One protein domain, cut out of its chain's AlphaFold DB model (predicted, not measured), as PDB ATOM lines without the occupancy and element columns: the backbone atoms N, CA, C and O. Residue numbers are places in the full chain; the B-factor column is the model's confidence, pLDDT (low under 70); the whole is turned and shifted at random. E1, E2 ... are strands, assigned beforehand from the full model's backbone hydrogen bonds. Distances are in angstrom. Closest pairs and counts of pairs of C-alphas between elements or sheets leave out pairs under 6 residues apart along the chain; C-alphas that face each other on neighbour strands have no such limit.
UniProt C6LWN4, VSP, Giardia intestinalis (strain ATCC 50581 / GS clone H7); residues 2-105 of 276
ATOM      1  N   CYS A   2      21.315 -16.111  34.195       86.81
ATOM      2  CA  CYS A   2      19.933 -15.926  33.770       86.81
ATOM      3  C   CYS A   2      19.182 -15.115  34.830       86.81
ATOM      4  O   CYS A   2      19.342 -15.379  36.019       86.81
ATOM      5  N   THR A   3      18.389 -14.130  34.412       88.81
ATOM      6  CA  THR A   3      17.658 -13.243  35.331       88.81
ATOM      7  C   THR A   3      16.179 -13.596  35.454       88.81
ATOM      8  O   THR A   3      15.573 -13.226  36.452       88.81
ATOM      9  N   SER A   4      15.592 -14.324  34.496       93.81
ATOM     10  CA  SER A   4      14.203 -14.792  34.571       93.81
ATOM     11  C   SER A   4      13.939 -16.022  33.694       93.81
ATOM     12  O   SER A   4      14.570 -16.205  32.651       93.81
ATOM     13  N   CYS A   5      12.983 -16.861  34.101       95.94
ATOM     14  CA  CYS A   5      12.565 -18.059  33.364       95.94
ATOM     15  C   CYS A   5      11.158 -17.944  32.770       95.94
ATOM     16  O   CYS A   5      10.239 -17.428  33.399       95.94
ATOM     17  N   LYS A   6      10.977 -18.464  31.549       95.56
ATOM     18  CA  LYS A   6       9.673 -18.540  30.864       95.56
ATOM     19  C   LYS A   6       8.812 -19.698  31.392       95.56
ATOM     20  O   LYS A   6       9.301 -20.561  32.114       95.56
ATOM     21  N   SER A   7       7.538 -19.744  30.994       95.44
ATOM     22  CA  SER A   7       6.636 -20.855  31.348       95.44
ATOM     23  C   SER A   7       7.176 -22.206  30.854       95.44
ATOM     24  O   SER A   7       7.788 -22.283  29.785       95.44
ATOM     25  N   GLY A   8       6.978 -23.255  31.653       95.75
ATOM     26  CA  GLY A   8       7.550 -24.585  31.427       95.75
ATOM     27  C   GLY A   8       9.030 -24.719  31.805       95.75
ATOM     28  O   GLY A   8       9.639 -25.749  31.522       95.75
ATOM     29  N   TYR A   9       9.613 -23.699  32.437       97.75
ATOM     30  CA  TYR A   9      10.958 -23.724  33.005       97.75
ATOM     31  C   TYR A   9      10.917 -23.180  34.431       97.75
ATOM     32  O   TYR A   9      10.011 -22.423  34.769       97.75
ATOM     33  N   PHE A  10      11.920 -23.512  35.239       97.88
ATOM     34  CA  PHE A  10      12.095 -22.969  36.582       97.88
ATOM     35  C   PHE A  10      13.526 -22.481  36.812       97.88
ATOM     36  O   PHE A  10      14.470 -22.972  36.184       97.88
ATOM     37  N   MET A  11      13.683 -21.501  37.703       96.94
ATOM     38  CA  MET A  11      14.987 -20.952  38.073       96.94
ATOM     39  C   MET A  11      15.688 -21.845  39.104       96.94
ATOM     40  O   MET A  11      15.125 -22.196  40.145       96.94
ATOM     41  N   HIS A  12      16.952 -22.177  38.840       96.38
ATOM     42  CA  HIS A  12      17.823 -22.902  39.763       96.38
ATOM     43  C   HIS A  12      19.287 -22.496  39.544       96.38
ATOM     44  O   HIS A  12      19.760 -22.500  38.412       96.38
ATOM     45  N   ARG A  13      20.015 -22.104  40.599       93.56
ATOM     46  CA  ARG A  13      21.439 -21.703  40.538       93.56
ATOM     47  C   ARG A  13      21.783 -20.734  39.387       93.56
ATOM     48  O   ARG A  13      22.821 -20.860  38.741       93.56
ATOM     49  N   GLY A  14      20.901 -19.769  39.113       92.62
ATOM     50  CA  GLY A  14      21.095 -18.753  38.068       92.62
ATOM     51  C   GLY A  14      20.893 -19.238  36.624       92.62
ATOM     52  O   GLY A  14      21.318 -18.548  35.692       92.62
ATOM     53  N   GLY A  15      20.275 -20.407  36.423       95.81
ATOM     54  CA  GLY A  15      19.878 -20.953  35.122       95.81
ATOM     55  C   GLY A  15      18.400 -21.356  35.080       95.81
ATOM     56  O   GLY A  15      17.775 -21.548  36.121       95.81
ATOM     57  N   CYS A  16      17.850 -21.493  33.869       97.44
ATOM     58  CA  CYS A  16      16.485 -21.976  33.648       97.44
ATOM     59  C   CYS A  16      16.490 -23.411  33.142       97.44
ATOM     60  O   CYS A  16      17.062 -23.692  32.088       97.44
ATOM     61  N   TYR A  17      15.786 -24.288  33.846       97.62
ATOM     62  CA  TYR A  17      15.714 -25.709  33.528       97.62
ATOM     63  C   TYR A  17      14.278 -26.105  33.217       97.62
ATOM     64  O   TYR A  17      13.344 -25.591  33.828       97.62
ATOM     65  N   LYS A  18      14.092 -26.985  32.232       97.94
ATOM     66  CA  LYS A  18      12.767 -27.484  31.852       97.94
ATOM     67  C   LYS A  18      12.310 -28.497  32.903       97.94
ATOM     68  O   LYS A  18      13.082 -29.387  33.240       97.94
ATOM     69  N   TYR A  19      11.100 -28.353  33.439       97.38
ATOM     70  CA  TYR A  19      10.658 -29.140  34.604       97.38
ATOM     71  C   TYR A  19      10.545 -30.651  34.326       97.38
ATOM     72  O   TYR A  19      10.811 -31.455  35.206       97.38
ATOM     73  N   ASP A  20      10.205 -31.038  33.095       96.19
ATOM     74  CA  ASP A  20       9.902 -32.419  32.685       96.19
ATOM     75  C   ASP A  20      11.068 -33.136  31.981       96.19
ATOM     76  O   ASP A  20      10.896 -34.235  31.458       96.19
ATOM     77  N   THR A  21      12.243 -32.507  31.889       96.69
ATOM     78  CA  THR A  21      13.371 -33.011  31.090       96.69
ATOM     79  C   THR A  21      14.675 -32.886  31.868       96.69
ATOM     80  O   THR A  21      14.869 -31.915  32.599       96.69
ATOM     81  N   GLU A  22      15.593 -33.837  31.687       97.12
ATOM     82  CA  GLU A  22      16.914 -33.796  32.316       97.12
ATOM     83  C   GLU A  22      17.711 -32.546  31.879       97.12
ATOM     84  O   GLU A  22      17.690 -32.187  30.697       97.12
ATOM     85  N   PRO A  23      18.402 -31.850  32.807       96.25
ATOM     86  CA  PRO A  23      18.542 -32.158  34.239       96.25
ATOM     87  C   PRO A  23      17.458 -31.550  35.142       96.25
ATOM     88  O   PRO A  23      17.490 -31.741  36.353       96.25
ATOM     89  N   GLY A  24      16.493 -30.805  34.598       97.38
ATOM     90  CA  GLY A  24      15.501 -30.088  35.402       97.38
ATOM     91  C   GLY A  24      14.561 -30.995  36.197       97.38
ATOM     92  O   GLY A  24      14.272 -30.686  37.353       97.38
ATOM     93  N   ASN A  25      14.170 -32.145  35.644       97.00
ATOM     94  CA  ASN A  25      13.334 -33.138  36.336       97.00
ATOM     95  C   ASN A  25      14.024 -33.827  37.534       97.00
ATOM     96  O   ASN A  25      13.358 -34.492  38.325       97.00
ATOM     97  N   MET A  26      15.345 -33.668  37.693       97.62
ATOM     98  CA  MET A  26      16.084 -34.125  38.880       97.62
ATOM     99  C   MET A  26      15.951 -33.162  40.070       97.62
ATOM    100  O   MET A  26      16.297 -33.520  41.191       97.62
ATOM    101  N   VAL A  27      15.452 -31.943  39.838       98.19
ATOM    102  CA  VAL A  27      15.256 -30.911  40.868       98.19
ATOM    103  C   VAL A  27      13.775 -30.597  41.048       98.19
ATOM    104  O   VAL A  27      13.306 -30.457  42.175       98.19
ATOM    105  N   CYS A  28      13.039 -30.494  39.942       98.38
ATOM    106  CA  CYS A  28      11.608 -30.245  39.928       98.38
ATOM    107  C   CYS A  28      10.836 -31.547  39.715       98.38
ATOM    108  O   CYS A  28      11.178 -32.339  38.839       98.38
ATOM    109  N   LYS A  29       9.809 -31.770  40.530       98.12
ATOM    110  CA  LYS A  29       8.948 -32.957  40.491       98.12
ATOM    111  C   LYS A  29       7.639 -32.709  39.734       98.12
ATOM    112  O   LYS A  29       6.905 -33.659  39.467       98.12
ATOM    113  N   ASP A  30       7.350 -31.457  39.386       97.69
ATOM    114  CA  ASP A  30       6.151 -31.085  38.642       97.69
ATOM    115  C   ASP A  30       5.964 -31.966  37.395       97.69
ATOM    116  O   ASP A  30       6.901 -32.247  36.652       97.69
ATOM    117  N   THR A  31       4.726 -32.383  37.133       96.38
ATOM    118  CA  THR A  31       4.357 -33.118  35.908       96.38
ATOM    119  C   THR A  31       3.687 -32.224  34.867       96.38
ATOM    120  O   THR A  31       3.401 -32.659  33.754       96.38
ATOM    121  N   THR A  32       3.432 -30.968  35.222       96.38
ATOM    122  CA  THR A  32       2.879 -29.915  34.368       96.38
ATOM    123  C   THR A  32       3.535 -28.592  34.731       96.38
ATOM    124  O   THR A  32       3.942 -28.412  35.871       96.38
ATOM    125  N   ALA A  33       3.600 -27.639  33.802       95.62
ATOM    126  CA  ALA A  33       4.163 -26.325  34.102       95.62
ATOM    127  C   ALA A  33       3.413 -25.639  35.261       95.62
ATOM    128  O   ALA A  33       2.180 -25.602  35.252       95.62
ATOM    129  N   SER A  34       4.159 -25.059  36.208       95.75
ATOM    130  CA  SER A  34       3.596 -24.263  37.302       95.75
ATOM    131  C   SER A  34       2.714 -23.125  36.780       95.75
ATOM    132  O   SER A  34       2.975 -22.519  35.734       95.75
ATOM    133  N   SER A  35       1.671 -22.804  37.549       94.69
ATOM    134  CA  SER A  35       0.819 -21.633  37.301       94.69
ATOM    135  C   SER A  35       1.576 -20.311  37.466       94.69
ATOM    136  O   SER A  35       1.222 -19.311  36.838       94.69
ATOM    137  N   THR A  36       2.645 -20.310  38.267       95.31
ATOM    138  CA  THR A  36       3.559 -19.179  38.381       95.31
ATOM    139  C   THR A  36       4.693 -19.367  37.379       95.31
ATOM    140  O   THR A  36       5.395 -20.376  37.351       95.31
ATOM    141  N   GLN A  37       4.857 -18.395  36.483       94.81
ATOM    142  CA  GLN A  37       5.889 -18.485  35.458       94.81
ATOM    143  C   GLN A  37       7.277 -18.595  36.101       94.81
ATOM    144  O   GLN A  37       7.620 -17.826  36.999       94.81
ATOM    145  N   GLY A  38       8.098 -19.504  35.575       95.44
ATOM    146  CA  GLY A  38       9.495 -19.607  35.971       95.44
ATOM    147  C   GLY A  38       9.717 -20.307  37.311       95.44
ATOM    148  O   GLY A  38      10.828 -20.215  37.838       95.44
ATOM    149  N   THR A  39       8.699 -20.979  37.862       97.50
ATOM    150  CA  THR A  39       8.783 -21.673  39.151       97.50
ATOM    151  C   THR A  39       8.519 -23.169  39.051       97.50
ATOM    152  O   THR A  39       7.965 -23.656  38.068       97.50
ATOM    153  N   CYS A  40       8.936 -23.875  40.098       98.06
ATOM    154  CA  CYS A  40       8.600 -25.265  40.370       98.06
ATOM    155  C   CYS A  40       7.727 -25.338  41.633       98.06
ATOM    156  O   CYS A  40       8.077 -24.719  42.647       98.06
ATOM    157  N   ASP A  41       6.608 -26.060  41.578       96.44
ATOM    158  CA  ASP A  41       5.648 -26.158  42.680       96.44
ATOM    159  C   ASP A  41       6.009 -27.265  43.680       96.44
ATOM    160  O   ASP A  41       5.947 -27.024  44.889       96.44
ATOM    161  N   GLU A  42       6.478 -28.421  43.204       97.06
ATOM    162  CA  GLU A  42       7.002 -29.520  44.014       97.06
ATOM    163  C   GLU A  42       8.473 -29.814  43.700       97.06
ATOM    164  O   GLU A  42       8.851 -30.121  42.572       97.06
ATOM    165  N   CYS A  43       9.319 -29.802  44.727       98.19
ATOM    166  CA  CYS A  43      10.729 -30.153  44.590       98.19
ATOM    167  C   CYS A  43      10.958 -31.663  44.738       98.19
ATOM    168  O   CYS A  43      10.213 -32.357  45.433       98.19
ATOM    169  N   GLN A  44      12.008 -32.169  44.094       98.12
ATOM    170  CA  GLN A  44      12.459 -33.550  44.262       98.12
ATOM    171  C   GLN A  44      13.042 -33.800  45.658       98.12
ATOM    172  O   GLN A  44      13.444 -32.867  46.355       98.12
ATOM    173  N   ALA A  45      13.133 -35.077  46.045       96.75
ATOM    174  CA  ALA A  45      13.828 -35.479  47.266       96.75
ATOM    175  C   ALA A  45      15.259 -34.908  47.294       96.75
ATOM    176  O   ALA A  45      15.941 -34.834  46.272       96.75
ATOM    177  N   GLY A  46      15.687 -34.452  48.471       97.75
ATOM    178  CA  GLY A  46      16.935 -33.705  48.644       97.75
ATOM    179  C   GLY A  46      16.871 -32.222  48.291       97.75
ATOM    180  O   GLY A  46      17.874 -31.521  48.446       97.75
ATOM    181  N   TYR A  47      15.700 -31.712  47.909       98.56
ATOM    182  CA  TYR A  47      15.435 -30.288  47.760       98.56
ATOM    183  C   TYR A  47      14.185 -29.885  48.541       98.56
ATOM    184  O   TYR A  47      13.199 -30.613  48.597       98.56
ATOM    185  N   PHE A  48      14.198 -28.674  49.092       98.38
ATOM    186  CA  PHE A  48      13.018 -28.048  49.672       98.38
ATOM    187  C   PHE A  48      12.573 -26.859  48.823       98.38
ATOM    188  O   PHE A  48      13.385 -26.185  48.179       98.38
ATOM    189  N   ARG A  49      11.267 -26.589  48.827       97.56
ATOM    190  CA  ARG A  49      10.691 -25.442  48.124       97.56
ATOM    191  C   ARG A  49      11.094 -24.150  48.825       97.56
ATOM    192  O   ARG A  49      10.902 -24.018  50.031       97.56
ATOM    193  N   ASN A  50      11.635 -23.200  48.073       97.50
ATOM    194  CA  ASN A  50      12.072 -21.914  48.596       97.50
ATOM    195  C   ASN A  50      10.870 -21.123  49.158       97.50
ATOM    196  O   ASN A  50       9.929 -20.848  48.405       97.50
ATOM    197  N   PRO A  51      10.872 -20.765  50.458       96.94
ATOM    198  CA  PRO A  51       9.751 -20.093  51.112       96.94
ATOM    199  C   PRO A  51       9.700 -18.574  50.866       96.94
ATOM    200  O   PRO A  51       8.906 -17.888  51.512       96.94
ATOM    201  N   VAL A  52      10.535 -18.023  49.975       96.12
ATOM    202  CA  VAL A  52      10.481 -16.602  49.595       96.12
ATOM    203  C   VAL A  52       9.104 -16.222  49.038       96.12
ATOM    204  O   VAL A  52       8.491 -16.967  48.270       96.12
ATOM    205  N   THR A  53       8.608 -15.048  49.430       94.06
ATOM    206  CA  THR A  53       7.309 -14.523  49.003       94.06
ATOM    207  C   THR A  53       7.466 -13.120  48.395       94.06
ATOM    208  O   THR A  53       7.939 -12.209  49.075       94.06
ATOM    209  N   PRO A  54       7.065 -12.907  47.125       93.56
ATOM    210  CA  PRO A  54       6.563 -13.906  46.178       93.56
ATOM    211  C   PRO A  54       7.681 -14.815  45.637       93.56
ATOM    212  O   PRO A  54       8.764 -14.342  45.300       93.56
ATOM    213  N   LEU A  55       7.398 -16.112  45.471       95.25
ATOM    214  CA  LEU A  55       8.235 -16.971  44.630       95.25
ATOM    215  C   LEU A  55       7.900 -16.669  43.167       95.25
ATOM    216  O   LEU A  55       6.737 -16.746  42.779       95.25
ATOM    217  N   ALA A  56       8.899 -16.305  42.368       95.00
ATOM    218  CA  ALA A  56       8.716 -15.850  40.990       95.00
ATOM    219  C   ALA A  56       9.855 -16.334  40.084       95.00
ATOM    220  O   ALA A  56      10.842 -16.894  40.557       95.00
ATOM    221  N   ALA A  57       9.753 -16.043  38.784       95.69
ATOM    222  CA  ALA A  57      10.720 -16.419  37.747       95.69
ATOM    223  C   ALA A  57      12.177 -15.977  37.992       95.69
ATOM    224  O   ALA A  57      13.074 -16.422  37.278       95.69
ATOM    225  N   THR A  58      12.400 -15.070  38.943       94.56
ATOM    226  CA  THR A  58      13.696 -14.504  39.337       94.56
ATOM    227  C   THR A  58      14.316 -15.206  40.550       94.56
ATOM    228  O   THR A  58      15.479 -14.955  40.854       94.56
ATOM    229  N   HIS A  59      13.564 -16.060  41.247       95.31
ATOM    230  CA  HIS A  59      13.980 -16.729  42.481       95.31
ATOM    231  C   HIS A  59      14.161 -18.221  42.259       95.31
ATOM    232  O   HIS A  59      13.382 -18.864  41.553       95.31
ATOM    233  N   GLN A  60      15.168 -18.798  42.905       96.06
ATOM    234  CA  GLN A  60      15.397 -20.233  42.817       96.06
ATOM    235  C   GLN A  60      14.233 -20.985  43.466       96.06
ATOM    236  O   GLN A  60      13.926 -20.757  44.628       96.06
ATOM    237  N   SER A  61      13.587 -21.898  42.739       96.88
ATOM    238  CA  SER A  61      12.381 -22.569  43.254       96.88
ATOM    239  C   SER A  61      12.683 -23.642  44.293       96.88
ATOM    240  O   SER A  61      12.001 -23.733  45.308       96.88
ATOM    241  N   CYS A  62      13.727 -24.429  44.046       98.12
ATOM    242  CA  CYS A  62      14.114 -25.565  44.872       98.12
ATOM    243  C   CYS A  62      15.550 -25.382  45.356       98.12
ATOM    244  O   CYS A  62      16.470 -25.200  44.548       98.12
ATOM    245  N   ILE A  63      15.743 -25.410  46.672       98.31
ATOM    246  CA  ILE A  63      17.041 -25.264  47.336       98.31
ATOM    247  C   ILE A  63      17.455 -26.641  47.849       98.31
ATOM    248  O   ILE A  63      16.646 -27.345  48.445       98.31
ATOM    249  N   ALA A  64      18.696 -27.049  47.584       98.31
ATOM    250  CA  ALA A  64      19.182 -28.348  48.036       98.31
ATOM    251  C   ALA A  64      19.240 -28.389  49.568       98.31
ATOM    252  O   ALA A  64      19.641 -27.417  50.210       98.31
ATOM    253  N   CYS A  65      18.889 -29.525  50.162       98.62
ATOM    254  CA  CYS A  65      18.891 -29.700  51.612       98.62
ATOM    255  C   CYS A  65      20.274 -29.517  52.244       98.62
ATOM    256  O   CYS A  65      20.354 -29.161  53.417       98.62
ATOM    257  N   ASN A  66      21.349 -29.681  51.470       98.12
ATOM    258  CA  ASN A  66      22.730 -29.445  51.883       98.12
ATOM    259  C   ASN A  66      23.321 -28.102  51.420       98.12
ATOM    260  O   ASN A  66      24.520 -27.884  51.585       98.12
ATOM    261  N   GLU A  67      22.516 -27.196  50.857       97.94
ATOM    262  CA  GLU A  67      22.995 -25.886  50.410       97.94
ATOM    263  C   GLU A  67      23.287 -24.978  51.610       97.94
ATOM    264  O   GLU A  67      22.384 -24.451  52.251       97.94
ATOM    265  N   THR A  68      24.558 -24.787  51.942       96.50
ATOM    266  CA  THR A  68      24.960 -23.973  53.099       96.50
ATOM    267  C   THR A  68      25.096 -22.484  52.792       96.50
ATOM    268  O   THR A  68      25.196 -21.680  53.718       96.50
ATOM    269  N   THR A  69      25.113 -22.104  51.514       96.06
ATOM    270  CA  THR A  69      25.138 -20.708  51.075       96.06
ATOM    271  C   THR A  69      23.709 -20.201  50.939       96.06
ATOM    272  O   THR A  69      22.862 -20.863  50.350       96.06
ATOM    273  N   ALA A  70      23.417 -19.017  51.478       96.44
ATOM    274  CA  ALA A  70      22.058 -18.488  51.472       96.44
ATOM    275  C   ALA A  70      21.537 -18.230  50.055       96.44
ATOM    276  O   ALA A  70      22.161 -17.512  49.273       96.44
ATOM    277  N   VAL A  71      20.353 -18.765  49.773       96.00
ATOM    278  CA  VAL A  71      19.563 -18.499  48.571       96.00
ATOM    279  C   VAL A  71      18.258 -17.869  49.031       96.00
ATOM    280  O   VAL A  71      17.499 -18.494  49.766       96.00
ATOM    281  N   ASP A  72      18.033 -16.605  48.666       95.25
ATOM    282  CA  ASP A  72      16.874 -15.823  49.124       95.25
ATOM    283  C   ASP A  72      16.701 -15.853  50.659       95.25
ATOM    284  O   ASP A  72      15.599 -15.982  51.182       95.25
ATOM    285  N   TYR A  73      17.818 -15.749  51.389       96.94
ATOM    286  CA  TYR A  73      17.894 -15.842  52.856       96.94
ATOM    287  C   TYR A  73      17.534 -17.212  53.448       96.94
ATOM    288  O   TYR A  73      17.292 -17.318  54.649       96.94
ATOM    289  N   ASN A  74      17.521 -18.269  52.642       97.69
ATOM    290  CA  ASN A  74      17.254 -19.630  53.091       97.69
ATOM    291  C   ASN A  74      18.483 -20.512  52.875       97.69
ATOM    292  O   ASN A  74      19.163 -20.412  51.854       97.69
ATOM    293  N   ILE A  75      18.778 -21.365  53.852       97.38
ATOM    294  CA  ILE A  75      19.893 -22.317  53.817       97.38
ATOM    295  C   ILE A  75      19.423 -23.712  54.210       97.38
ATOM    296  O   ILE A  75      18.498 -23.884  55.000       97.38
ATOM    297  N   GLY A  76      20.115 -24.715  53.702       98.00
ATOM    298  CA  GLY A  76      20.066 -26.086  54.167       98.00
ATOM    299  C   GLY A  76      20.944 -26.359  55.397       98.00
ATOM    300  O   GLY A  76      21.392 -25.471  56.142       98.00
ATOM    301  N   VAL A  77      21.202 -27.646  55.601       98.31
ATOM    302  CA  VAL A  77      22.041 -28.217  56.653       98.31
ATOM    303  C   VAL A  77      23.153 -29.022  55.986       98.31
ATOM    304  O   VAL A  77      22.885 -29.899  55.174       98.31
ATOM    305  N   ALA A  78      24.415 -28.731  56.310       98.12
ATOM    306  CA  ALA A  78      25.547 -29.469  55.748       98.12
ATOM    307  C   ALA A  78      25.369 -30.985  55.956       98.12
ATOM    308  O   ALA A  78      24.971 -31.411  57.038       98.12
ATOM    309  N   ASN A  79      25.677 -31.782  54.928       98.06
ATOM    310  CA  ASN A  79      25.516 -33.245  54.920       98.06
ATOM    311  C   ASN A  79      24.071 -33.736  55.119       98.06
ATOM    312  O   ASN A  79      23.860 -34.871  55.539       98.06
ATOM    313  N   CYS A  80      23.074 -32.905  54.816       98.56
ATOM    314  CA  CYS A  80      21.674 -33.297  54.857       98.56
ATOM    315  C   CYS A  80      21.196 -33.837  53.504       98.56
ATOM    316  O   CYS A  80      21.320 -33.155  52.484       98.56
ATOM    317  N   ALA A  81      20.651 -35.051  53.505       98.12
ATOM    318  CA  ALA A  81      20.120 -35.718  52.321       98.12
ATOM    319  C   ALA A  81      18.635 -35.405  52.099       98.12
ATOM    320  O   ALA A  81      18.213 -35.295  50.957       98.12
ATOM    321  N   GLU A  82      17.858 -35.210  53.168       98.00
ATOM    322  CA  GLU A  82      16.441 -34.836  53.107       98.00
ATOM    323  C   GLU A  82      16.092 -33.837  54.205       98.00
ATOM    324  O   GLU A  82      16.617 -33.916  55.315       98.00
ATOM    325  N   CYS A  83      15.185 -32.907  53.920       98.50
ATOM    326  CA  CYS A  83      14.851 -31.827  54.832       98.50
ATOM    327  C   CYS A  83      13.438 -31.284  54.612       98.50
ATOM    328  O   CYS A  83      12.834 -31.455  53.553       98.50
ATOM    329  N   THR A  84      12.946 -30.555  55.607       98.00
ATOM    330  CA  THR A  84      11.740 -29.734  55.511       98.00
ATOM    331  C   THR A  84      12.108 -28.259  55.387       98.00
ATOM    332  O   THR A  84      13.053 -27.771  56.014       98.00
ATOM    333  N   ALA A  85      11.357 -27.540  54.550       97.50
ATOM    334  CA  ALA A  85      11.541 -26.107  54.359       97.50
ATOM    335  C   ALA A  85      11.292 -25.333  55.669       97.50
ATOM    336  O   ALA A  85      10.435 -25.732  56.465       97.50
ATOM    337  N   PRO A  86      11.961 -24.185  55.874       96.75
ATOM    338  CA  PRO A  86      11.535 -23.226  56.885       96.75
ATOM    339  C   PRO A  86      10.082 -22.792  56.656       96.75
ATOM    340  O   PRO A  86       9.642 -22.647  55.517       96.75
ATOM    341  N   ALA A  87       9.350 -22.508  57.737       95.56
ATOM    342  CA  ALA A  87       7.961 -22.047  57.646       95.56
ATOM    343  C   ALA A  87       7.813 -20.689  56.928       95.56
ATOM    344  O   ALA A  87       6.771 -20.402  56.347       95.56
ATOM    345  N   ALA A  88       8.854 -19.857  56.982       95.81
ATOM    346  CA  ALA A  88       8.932 -18.571  56.306       95.81
ATOM    347  C   ALA A  88      10.377 -18.284  55.894       95.81
ATOM    348  O   ALA A  88      11.318 -18.793  56.509       95.81
ATOM    349  N   SER A  89      10.530 -17.441  54.874       96.50
ATOM    350  CA  SER A  89      11.835 -16.981  54.413       96.50
ATOM    351  C   SER A  89      12.564 -16.152  55.462       96.50
ATOM    352  O   SER A  89      11.943 -15.447  56.260       96.50
ATOM    353  N   GLY A  90      13.895 -16.205  55.425       95.75
ATOM    354  CA  GLY A  90      14.734 -15.302  56.204       95.75
ATOM    355  C   GLY A  90      14.748 -13.870  55.679       95.75
ATOM    356  O   GLY A  90      14.014 -13.488  54.767       95.75
ATOM    357  N   SER A  91      15.622 -13.066  56.270       95.19
ATOM    358  CA  SER A  91      15.881 -11.676  55.894       95.19
ATOM    359  C   SER A  91      17.379 -11.384  55.937       95.19
ATOM    360  O   SER A  91      18.178 -12.202  56.395       95.19
ATOM    361  N   SER A  92      17.778 -10.196  55.478       92.44
ATOM    362  CA  SER A  92      19.180  -9.773  55.526       92.44
ATOM    363  C   SER A  92      19.736  -9.857  56.953       92.44
ATOM    364  O   SER A  92      19.173  -9.287  57.885       92.44
ATOM    365  N   GLY A  93      20.825 -10.611  57.124       91.00
ATOM    366  CA  GLY A  93      21.451 -10.868  58.425       91.00
ATOM    367  C   GLY A  93      20.759 -11.935  59.287       91.00
ATOM    368  O   GLY A  93      21.266 -12.257  60.357       91.00
ATOM    369  N   SER A  94      19.643 -12.514  58.835       94.94
ATOM    370  CA  SER A  94      18.891 -13.548  59.552       94.94
ATOM    371  C   SER A  94      18.353 -14.589  58.570       94.94
ATOM    372  O   SER A  94      17.183 -14.584  58.184       94.94
ATOM    373  N   ASN A  95      19.250 -15.463  58.109       96.06
ATOM    374  CA  ASN A  95      18.875 -16.550  57.213       96.06
ATOM    375  C   ASN A  95      18.093 -17.627  57.970       96.06
ATOM    376  O   ASN A  95      18.461 -17.990  59.088       96.06
ATOM    377  N   GLN A  96      17.083 -18.196  57.322       97.31
ATOM    378  CA  GLN A  96      16.306 -19.303  57.862       97.31
ATOM    379  C   GLN A  96      16.859 -20.638  57.374       97.31
ATOM    380  O   GLN A  96      17.205 -20.812  56.205       97.31
ATOM    381  N   LYS A  97      16.972 -21.588  58.299       96.88
ATOM    382  CA  LYS A  97      17.582 -22.897  58.071       96.88
ATOM    383  C   LYS A  97      16.505 -23.970  57.938       96.88
ATOM    384  O   LYS A  97      15.609 -24.037  58.774       96.88
ATOM    385  N   ALA A  98      16.602 -24.792  56.898       98.00
ATOM    386  CA  ALA A  98      15.785 -25.991  56.737       98.00
ATOM    387  C   ALA A  98      16.046 -26.983  57.881       98.00
ATOM    388  O   ALA A  98      17.155 -27.046  58.413       98.00
ATOM    389  N   THR A  99      15.055 -27.794  58.234       98.25
ATOM    390  CA  THR A  99      15.226 -28.832  59.258       98.25
ATOM    391  C   THR A  99      15.542 -30.152  58.578       98.25
ATOM    392  O   THR A  99      14.747 -30.651  57.787       98.25
ATOM    393  N   CYS A 100      16.702 -30.728  58.873       98.38
ATOM    394  CA  CYS A 100      17.113 -32.003  58.309       98.38
ATOM    395  C   CYS A 100      16.294 -33.168  58.879       98.38
ATOM    396  O   CYS A 100      16.147 -33.290  60.096       98.38
ATOM    397  N   THR A 101      15.795 -34.034  58.001       97.75
ATOM    398  CA  THR A 101      15.020 -35.240  58.337       97.75
ATOM    399  C   THR A 101      15.763 -36.530  58.016       97.75
ATOM    400  O   THR A 101      15.433 -37.563  58.592       97.75
ATOM    401  N   ALA A 102      16.780 -36.471  57.154       97.56
ATOM    402  CA  ALA A 102      17.729 -37.553  56.921       97.56
ATOM    403  C   ALA A 102      19.102 -36.978  56.557       97.56
ATOM    404  O   ALA A 102      19.214 -36.101  55.698       97.56
ATOM    405  N   CYS A 103      20.154 -37.474  57.201       98.38
ATOM    406  CA  CYS A 103      21.528 -37.111  56.870       98.38
ATOM    407  C   CYS A 103      22.088 -38.011  55.764       98.38
ATOM    408  O   CYS A 103      21.569 -39.096  55.514       98.38
ATOM    409  N   ALA A 104      23.153 -37.557  55.109       98.06
ATOM    410  CA  ALA A 104      23.934 -38.380  54.195       98.06
ATOM    411  C   ALA A 104      24.584 -39.568  54.928       98.06
ATOM    412  O   ALA A 104      24.798 -39.520  56.143       98.06
ATOM    413  N   ASP A 105      24.940 -40.613  54.177       97.56
ATOM    414  CA  ASP A 105      25.620 -41.792  54.718       97.56
ATOM    415  C   ASP A 105      26.862 -41.407  55.536       97.56
ATOM    416  O   ASP A 105      27.647 -40.536  55.155       97.56
TER     417      ASP A 105
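AT A GLANCE: This is residues 2 to 105 of the 276 residues of the protein "VSP" of Giardia intestinalis (strain ATCC 50581 / GS clone H7) (UniProt C6LWN4). With little regular structure, this is a row of three small two-stranded hairpins joined by long loops: E3 and E4 in the middle, E5 and E6 at one end, E1 and E2 at the other. The printed part has 104 residues with six strands, E1 to E6, and no named helix; it is all strand, its sheets antiparallel. It is compact, with a radius of gyration of the C-alphas of 12.7 A, spanning 32 by 31 by 21 A.

IN THESE COORDINATES: Find C-alpha 80 at (21.674, -33.297, 54.857); there E5, residues 80 to 84, begins and runs 10.6 A. E6, residues 99 to 103, runs 10.7 A to C-alpha 103 at (21.528, -37.111, 56.870). E3 is residues 47 to 49, E4 62 to 64, E1 9 to 12, E2 15 to 18.

HOW THE PARTS SIT: Within hydrogen-bond range are N 81 and O 102 in hairpin E5 and E6, 2.8 A; N 48 and O 63 in hairpin E3 and E4, 2.9 A; N 10 and O 17 in hairpin E1 and E2, 2.9 A. The closest C-alphas of E3 and E5, Phe 48 and Thr 84, are 6.2 A apart; of E1 and E4, His 12 and Cys 62, 6.9 A. E2 and E5 are apart.

THE WHOLE: The farthest C-alphas, Lys 6 and Asp 105, are 36.9 A apart. The link E1 to E2 is tight, the others long. The printed part has no cut; no printed residue is under 70 in pLDDT.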